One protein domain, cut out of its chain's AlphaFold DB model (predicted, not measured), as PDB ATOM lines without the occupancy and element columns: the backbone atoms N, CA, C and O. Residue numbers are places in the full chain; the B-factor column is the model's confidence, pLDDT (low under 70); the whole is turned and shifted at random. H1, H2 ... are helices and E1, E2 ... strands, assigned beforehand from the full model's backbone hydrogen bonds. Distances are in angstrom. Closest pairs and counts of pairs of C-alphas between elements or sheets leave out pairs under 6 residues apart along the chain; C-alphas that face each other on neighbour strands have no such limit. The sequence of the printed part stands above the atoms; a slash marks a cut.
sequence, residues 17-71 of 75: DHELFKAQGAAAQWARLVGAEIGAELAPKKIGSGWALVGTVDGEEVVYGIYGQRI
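This is residues 17 to 71 of the 75 residues of an uncharacterized protein of Noviherbaspirillum humi (UniProt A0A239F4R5). A strongly twisted sheet of three antiparallel strands, E2, E3 and E4, has one helix, H1, packed lengthwise over one of its faces, over E2 and E3. The short strand E1 crosses the sheet near the beginning of E3 and the end of E4, and after E4 the last residues, 70 to 71, fold back beside residues 66 to 67. The printed part has 55 residues, with one named helix and four named strands in the order E1, H1, E2, E3, E4; the sheet's order is E2, E3, E4, and the class is mixed, helices and strands. The whole is compact, with a radius of gyration of the C-alphas of 10.3 A and spans of 28 by 19 by 19 A.

In the sheet, E2 is residues 42 to 47, 14.7 A from first to last C-alpha. E3 is residues 50 to 57, 22.2 A long, and E4 is residues 60 to 67, 21.3 A long, ending with C-alpha 67 at (188.547, 118.166, 47.888). H1 is residues 24 to 38, 20.5 A long, from C-alpha 24 at (173.404, 118.749, 39.225) to C-alpha 38 at (176.691, 129.335, 56.492). E1 is residues 18 to 21, 9.9 A long, beginning with C-alpha 18 at (188.899, 121.429, 40.913).

E2, E3 and E4 form a meander, each strand the antiparallel neighbour of the one before, with E3 the inner strand and E2 and E4 the edge strands. E2 and E3 are a hairpin with 140 degrees between their directions; N 43 and O 54, 2.8 A apart, and N 52 and O 45, 2.9 A apart, are within hydrogen-bond range. E3 and E4 are a hairpin with 144 degrees between their directions; N 53 and O 64, 2.9 A apart, and N 64 and O 53, 2.8 A apart, are within hydrogen-bond range. H1 is on the sheet, at a height over the sheet of 8.4 A; H1 and the sheet E2, E3, E4 are two layers, a helix on one face of a sheet. It runs along the strands, at 23 degrees to E3 on the local plane, and lies over E2 and E3. The closest C-alphas of H1 and E2 are those of Ala 31 and Leu 42, 5.0 A apart; those of H1 and E3 are Ala 31 and Leu 53, 5.4 A apart. H1 and E4 are near each other. In H1 every O i to N i+4 pair is within hydrogen-bond range. E1 pairs with no named strand; its closest C-alphas to E4 are those of Glu 19 and Ile 66, 5.0 A apart, and to E3 those of Phe 21 and Trp 51, 4.9 A apart.

The two C-alphas farthest apart are those of Ser 49 and Asp 58, 28.6 A. The printed part has no cut, and its four links between named elements are tight. The mean pLDDT of the printed part is 96.0, and no printed residue is under 70.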
ATOM      1  N   ASP A  17     191.623 122.342  37.855       88.62
ATOM      2  CA  ASP A  17     192.267 121.964  39.123       88.62
ATOM      3  C   ASP A  17     191.261 121.667  40.253       88.62
ATOM      4  O   ASP A  17     191.634 121.534  41.423       88.62
ATOM      5  N   HIS A  18     189.967 121.583  39.929       93.06
ATOM      6  CA  HIS A  18     188.899 121.429  40.913       93.06
ATOM      7  C   HIS A  18     188.154 120.106  40.746       93.06
ATOM      8  O   HIS A  18     187.709 119.749  39.654       93.06
ATOM      9  N   GLU A  19     187.964 119.397  41.858       96.19
ATOM     10  CA  GLU A  19     187.027 118.284  41.939       96.19
ATOM     11  C   GLU A  19     185.623 118.852  42.194       96.19
ATOM     12  O   GLU A  19     185.405 119.643  43.110       96.19
ATOM     13  N   LEU A  20     184.667 118.489  41.344       96.88
ATOM     14  CA  LEU A  20     183.309 119.023  41.321       96.88
ATOM     15  C   LEU A  20     182.282 117.891  41.320       96.88
ATOM     16  O   LEU A  20     182.591 116.738  41.016       96.88
ATOM     17  N   PHE A  21     181.026 118.222  41.600       97.56
ATOM     18  CA  PHE A  21     179.933 117.261  41.506       97.56
ATOM     19  C   PHE A  21     179.709 116.846  40.050       97.56
ATOM     20  O   PHE A  21     179.590 117.693  39.162       97.56
ATOM     21  N   LYS A  22     179.576 115.540  39.798       96.75
ATOM     22  CA  LYS A  22     179.237 115.021  38.464       96.75
ATOM     23  C   LYS A  22     177.800 115.356  38.061       96.75
ATOM     24  O   LYS A  22     177.525 115.612  36.892       96.75
ATOM     25  N   ALA A  23     176.876 115.343  39.021       96.75
ATOM     26  CA  ALA A  23     175.448 115.531  38.785       96.75
ATOM     27  C   ALA A  23     174.920 116.813  39.441       96.75
ATOM     28  O   ALA A  23     175.208 117.093  40.606       96.75
ATOM     29  N   GLN A  24     174.062 117.540  38.720       97.44
ATOM     30  CA  GLN A  24     173.404 118.749  39.225       97.44
ATOM     31  C   GLN A  24     172.555 118.472  40.472       97.44
ATOM     32  O   GLN A  24     172.541 119.285  41.387       97.44
ATOM     33  N   GLY A  25     171.852 117.333  40.524       96.94
ATOM     34  CA  GLY A  25     170.994 116.977  41.661       96.94
ATOM     35  C   GLY A  25     171.776 116.834  42.969       96.94
ATOM     36  O   GLY A  25     171.368 117.395  43.985       96.94
ATOM     37  N   ALA A  26     172.936 116.171  42.916       96.56
ATOM     38  CA  ALA A  26     173.857 116.073  44.047       96.56
ATOM     39  C   ALA A  26     174.351 117.463  44.476       96.56
ATOM     40  O   ALA A  26     174.219 117.834  45.641       96.56
ATOM     41  N   ALA A  27     174.807 118.283  43.522       97.56
ATOM     42  CA  ALA A  27     175.207 119.662  43.803       97.56
ATOM     43  C   ALA A  27     174.065 120.477  44.440       97.56
ATOM     44  O   ALA A  27     174.286 121.197  45.403       97.56
ATOM     45  N   ALA A  28     172.822 120.333  43.971       97.94
ATOM     46  CA  ALA A  28     171.663 121.043  44.513       97.94
ATOM     47  C   ALA A  28     171.316 120.630  45.952       97.94
ATOM     48  O   ALA A  28     170.814 121.444  46.730       97.94
ATOM     49  N   GLN A  29     171.530 119.364  46.309       97.06
ATOM     50  CA  GLN A  29     171.347 118.886  47.677       97.06
ATOM     51  C   GLN A  29     172.432 119.458  48.595       97.06
ATOM     52  O   GLN A  29     172.118 119.979  49.665       97.06
ATOM     53  N   TRP A  30     173.692 119.420  48.161       97.62
ATOM     54  CA  TRP A  30     174.802 119.977  48.930       97.62
ATOM     55  C   TRP A  30     174.740 121.498  49.048       97.62
ATOM     56  O   TRP A  30     175.012 122.014  50.125       97.62
ATOM     57  N   ALA A  31     174.292 122.210  48.011       97.81
ATOM     58  CA  ALA A  31     174.050 123.651  48.060       97.81
ATOM     59  C   ALA A  31     173.092 124.016  49.203       97.81
ATOM     60  O   ALA A  31     173.392 124.900  49.998       97.81
ATOM     61  N   ARG A  32     171.988 123.271  49.351       97.75
ATOM     62  CA  ARG A  32     171.026 123.470  50.447       97.75
ATOM     63  C   ARG A  32     171.643 123.220  51.822       97.75
ATOM     64  O   ARG A  32     171.418 124.002  52.738       97.75
ATOM     65  N   LEU A  33     172.416 122.143  51.975       97.12
ATOM     66  CA  LEU A  33     173.041 121.792  53.255       97.12
ATOM     67  C   LEU A  33     174.129 122.790  53.664       97.12
ATOM     68  O   LEU A  33     174.184 123.198  54.820       97.12
ATOM     69  N   VAL A  34     174.993 123.169  52.722       97.12
ATOM     70  CA  VAL A  34     176.084 124.123  52.954       97.12
ATOM     71  C   VAL A  34     175.517 125.519  53.179       97.12
ATOM     72  O   VAL A  34     175.921 126.179  54.129       97.12
ATOM     73  N   GLY A  35     174.535 125.932  52.376       97.06
ATOM     74  CA  GLY A  35     173.857 127.214  52.530       97.06
ATOM     75  C   GLY A  35     173.187 127.377  53.896       97.06
ATOM     76  O   GLY A  35     173.364 128.400  54.551       97.06
ATOM     77  N   ALA A  36     172.503 126.335  54.383       96.56
ATOM     78  CA  ALA A  36     171.894 126.341  55.712       96.56
ATOM     79  C   ALA A  36     172.918 126.461  56.857       96.56
ATOM     80  O   ALA A  36     172.615 127.083  57.870       96.56
ATOM     81  N   GLU A  37     174.118 125.888  56.709       95.69
ATOM     82  CA  GLU A  37     175.190 125.997  57.712       95.69
ATOM     83  C   GLU A  37     175.788 127.409  57.757       95.69
ATOM     84  O   GLU A  37     176.049 127.930  58.838       95.69
ATOM     85  N   ILE A  38     176.018 128.026  56.592       94.81
ATOM     86  CA  ILE A  38     176.691 129.335  56.492       94.81
ATOM     87  C   ILE A  38     175.721 130.523  56.487       94.81
ATOM     88  O   ILE A  38     176.163 131.665  56.427       94.81
ATOM     89  N   GLY A  39     174.411 130.270  56.526       95.00
ATOM     90  CA  GLY A  39     173.390 131.316  56.501       95.00
ATOM     91  C   GLY A  39     173.274 132.045  55.158       95.00
ATOM     92  O   GLY A  39     172.895 133.212  55.141       95.00
ATOM     93  N   ALA A  40     173.587 131.377  54.044       96.06
ATOM     94  CA  ALA A  40     173.523 131.962  52.705       96.06
ATOM     95  C   ALA A  40     172.785 131.059  51.715       96.06
ATOM     96  O   ALA A  40     172.783 129.833  51.835       96.06
ATOM     97  N   GLU A  41     172.178 131.662  50.696       96.38
ATOM     98  CA  GLU A  41     171.608 130.899  49.593       96.38
ATOM     99  C   GLU A  41     172.725 130.470  48.639       96.38
ATOM    100  O   GLU A  41     173.447 131.300  48.085       96.38
ATOM    101  N   LEU A  42     172.866 129.156  48.452       98.00
ATOM    102  CA  LEU A  42     173.749 128.583  47.445       98.00
ATOM    103  C   LEU A  42     172.928 127.885  46.363       98.00
ATOM    104  O   LEU A  42     171.923 127.227  46.641       98.00
ATOM    105  N   ALA A  43     173.422 127.946  45.133       97.94
ATOM    106  CA  ALA A  43     172.851 127.287  43.971       97.94
ATOM    107  C   ALA A  43     173.911 126.451  43.232       97.94
ATOM    108  O   ALA A  43     175.094 126.799  43.227       97.94
ATOM    109  N   PRO A  44     173.519 125.344  42.578       97.94
ATOM    110  CA  PRO A  44     174.426 124.603  41.715       97.94
ATOM    111  C   PRO A  44     174.722 125.406  40.439       97.94
ATOM    112  O   PRO A  44     173.806 125.765  39.697       97.94
ATOM    113  N   LYS A  45     176.003 125.627  40.127       97.50
ATOM    114  CA  LYS A  45     176.454 126.262  38.878       97.50
ATOM    115  C   LYS A  45     177.391 125.335  38.124       97.50
ATOM    116  O   LYS A  45     178.315 124.761  38.698       97.50
ATOM    117  N   LYS A  46     177.145 125.183  36.825       96.88
ATOM    118  CA  LYS A  46     177.976 124.357  35.951       96.88
ATOM    119  C   LYS A  46     179.321 125.046  35.709       96.88
ATOM    120  O   LYS A  46     179.344 126.200  35.288       96.88
ATOM    121  N   ILE A  47     180.418 124.332  35.951       94.75
ATOM    122  CA  ILE A  47     181.793 124.774  35.685       94.75
ATOM    123  C   ILE A  47     182.496 123.648  34.922       94.75
ATOM    124  O   ILE A  47     182.725 122.559  35.450       94.75
ATOM    125  N   GLY A  48     182.790 123.890  33.642       94.12
ATOM    126  CA  GLY A  48     183.318 122.865  32.742       94.12
ATOM    127  C   GLY A  48     182.386 121.651  32.634       94.12
ATOM    128  O   GLY A  48     181.218 121.772  32.249       94.12
ATOM    129  N   SER A  49     182.912 120.473  32.972       95.56
ATOM    130  CA  SER A  49     182.187 119.195  32.974       95.56
ATOM    131  C   SER A  49     181.444 118.899  34.284       95.56
ATOM    132  O   SER A  49     180.680 117.934  34.327       95.56
ATOM    133  N   GLY A  50     181.643 119.705  35.332       96.94
ATOM    134  CA  GLY A  50     181.095 119.479  36.670       96.94
ATOM    135  C   GLY A  50     180.194 120.600  37.172       96.94
ATOM    136  O   GLY A  50     179.891 121.566  36.467       96.94
ATOM    137  N   TRP A  51     179.759 120.456  38.420       98.12
ATOM    138  CA  TRP A  51     178.909 121.410  39.123       98.12
ATOM    139  C   TRP A  51     179.566 121.836  40.435       98.12
ATOM    140  O   TRP A  51     180.036 120.992  41.195       98.12
ATOM    141  N   ALA A  52     179.578 123.137  40.701       97.75
ATOM    142  CA  ALA A  52     180.006 123.745  41.957       97.75
ATOM    143  C   ALA A  52     178.797 124.322  42.704       97.75
ATOM    144  O   ALA A  52     177.729 124.500  42.114       97.75
ATOM    145  N   LEU A  53     178.967 124.632  43.988       98.06
ATOM    146  CA  LEU A  53     177.989 125.397  44.764       98.06
ATOM    147  C   LEU A  53     178.428 126.855  44.739       98.06
ATOM    148  O   LEU A  53     179.571 127.140  45.085       98.06
ATOM    149  N   VAL A  54     177.552 127.764  44.339       97.94
ATOM    150  CA  VAL A  54     177.872 129.192  44.276       97.94
ATOM    151  C   VAL A  54     176.818 130.013  44.982       97.94
ATOM    152  O   VAL A  54     175.650 129.639  44.989       97.94
ATOM    153  N   GLY A  55     177.224 131.142  45.535       96.62
ATOM    154  CA  GLY A  55     176.314 132.123  46.103       96.62
ATOM    155  C   GLY A  55     177.085 133.316  46.631       96.62
ATOM    156  O   GLY A  55     178.238 133.528  46.254       96.62
ATOM    157  N   THR A  56     176.453 134.073  47.518       95.56
ATOM    158  CA  THR A  56     177.040 135.280  48.100       95.56
ATOM    159  C   THR A  56     176.999 135.190  49.619       95.56
ATOM    160  O   THR A  56     175.941 134.927  50.187       95.56
ATOM    161  N   VAL A  57     178.137 135.421  50.272       93.00
ATOM    162  CA  VAL A  57     178.266 135.502  51.737       93.00
ATOM    163  C   VAL A  57     178.890 136.851  52.054       93.00
ATOM    164  O   VAL A  57     179.933 137.175  51.500       93.00
ATOM    165  N   ASP A  58     178.232 137.662  52.882       91.44
ATOM    166  CA  ASP A  58     178.711 139.000  53.272       91.44
ATOM    167  C   ASP A  58     179.094 139.917  52.088       91.44
ATOM    168  O   ASP A  58     179.974 140.767  52.184       91.44
ATOM    169  N   GLY A  59     178.410 139.758  50.948       90.62
ATOM    170  CA  GLY A  59     178.665 140.526  49.724       90.62
ATOM    171  C   GLY A  59     179.771 139.963  48.823       90.62
ATOM    172  O   GLY A  59     179.963 140.479  47.725       90.62
ATOM    173  N   GLU A  60     180.449 138.889  49.229       93.38
ATOM    174  CA  GLU A  60     181.463 138.206  48.426       93.38
ATOM    175  C   GLU A  60     180.886 136.988  47.702       93.38
ATOM    176  O   GLU A  60     180.175 136.172  48.295       93.38
ATOM    177  N   GLU A  61     181.219 136.827  46.419       94.06
ATOM    178  CA  GLU A  61     180.921 135.591  45.697       94.06
ATOM    179  C   GLU A  61     181.761 134.443  46.254       94.06
ATOM    180  O   GLU A  61     182.992 134.473  46.202       94.06
ATOM    181  N   VAL A  62     181.081 133.403  46.733       96.38
ATOM    182  CA  VAL A  62     181.706 132.178  47.228       96.38
ATOM    183  C   VAL A  62     181.462 131.033  46.259       96.38
ATOM    184  O   VAL A  62     180.352 130.842  45.753       96.38
ATOM    185  N   VAL A  63     182.498 130.233  46.032       97.00
ATOM    186  CA  VAL A  63     182.426 129.010  45.234       97.00
ATOM    187  C   VAL A  63     182.928 127.842  46.068       97.00
ATOM    188  O   VAL A  63     184.042 127.865  46.591       97.00
ATOM    189  N   TYR A  64     182.127 126.785  46.158       97.56
ATOM    190  CA  TYR A  64     182.494 125.534  46.805       97.56
ATOM    191  C   TYR A  64     182.578 124.395  45.794       97.56
ATOM    192  O   TYR A  64     181.663 124.167  44.997       97.56
ATOM    193  N   GLY A  65     183.675 123.651  45.880       96.69
ATOM    194  CA  GLY A  65     183.887 122.382  45.199       96.69
ATOM    195  C   GLY A  65     184.091 121.255  46.205       96.69
ATOM    196  O   GLY A  65     183.701 121.345  47.374       96.69
ATOM    197  N   ILE A  66     184.731 120.194  45.739       96.81
ATOM    198  CA  ILE A  66     185.094 119.019  46.518       96.81
ATOM    199  C   ILE A  66     186.622 118.960  46.599       96.81
ATOM    200  O   ILE A  66     187.336 119.375  45.689       96.81
ATOM    201  N   TYR A  67     187.140 118.493  47.725       94.75
ATOM    202  CA  TYR A  67     188.547 118.166  47.888       94.75
ATOM    203  C   TYR A  67     188.684 117.006  48.864       94.75
ATOM    204  O   TYR A  67     188.320 117.133  50.036       94.75
ATOM    205  N   GLY A  68     189.188 115.866  48.388       92.06
ATOM    206  CA  GLY A  68     189.380 114.688  49.238       92.06
ATOM    207  C   GLY A  68     188.071 114.248  49.895       92.06
ATOM    208  O   GLY A  68     188.027 114.039  51.110       92.06
ATOM    209  N   GLN A  69     187.005 114.172  49.087       93.81
ATOM    210  CA  GLN A  69     185.642 113.813  49.501       93.81
ATOM    211  C   GLN A  69     184.996 114.792  50.491       93.81
ATOM    212  O   GLN A  69     184.102 114.405  51.233       93.81
ATOM    213  N   ARG A  70     185.423 116.052  50.561       95.88
ATOM    214  CA  ARG A  70     184.799 117.055  51.441       95.88
ATOM    215  C   ARG A  70     184.511 118.340  50.699       95.88
ATOM    216  O   ARG A  70     185.228 118.681  49.765       95.88
ATOM    217  N   ILE A  71     183.493 119.066  51.149       96.81
ATOM    218  CA  ILE A  71     183.213 120.408  50.640       96.81
ATOM    219  C   ILE A  71     184.362 121.341  51.011       96.81
ATOM    220  O   ILE A  71     184.755 121.414  52.176       96.81
TER     221      ILE A  71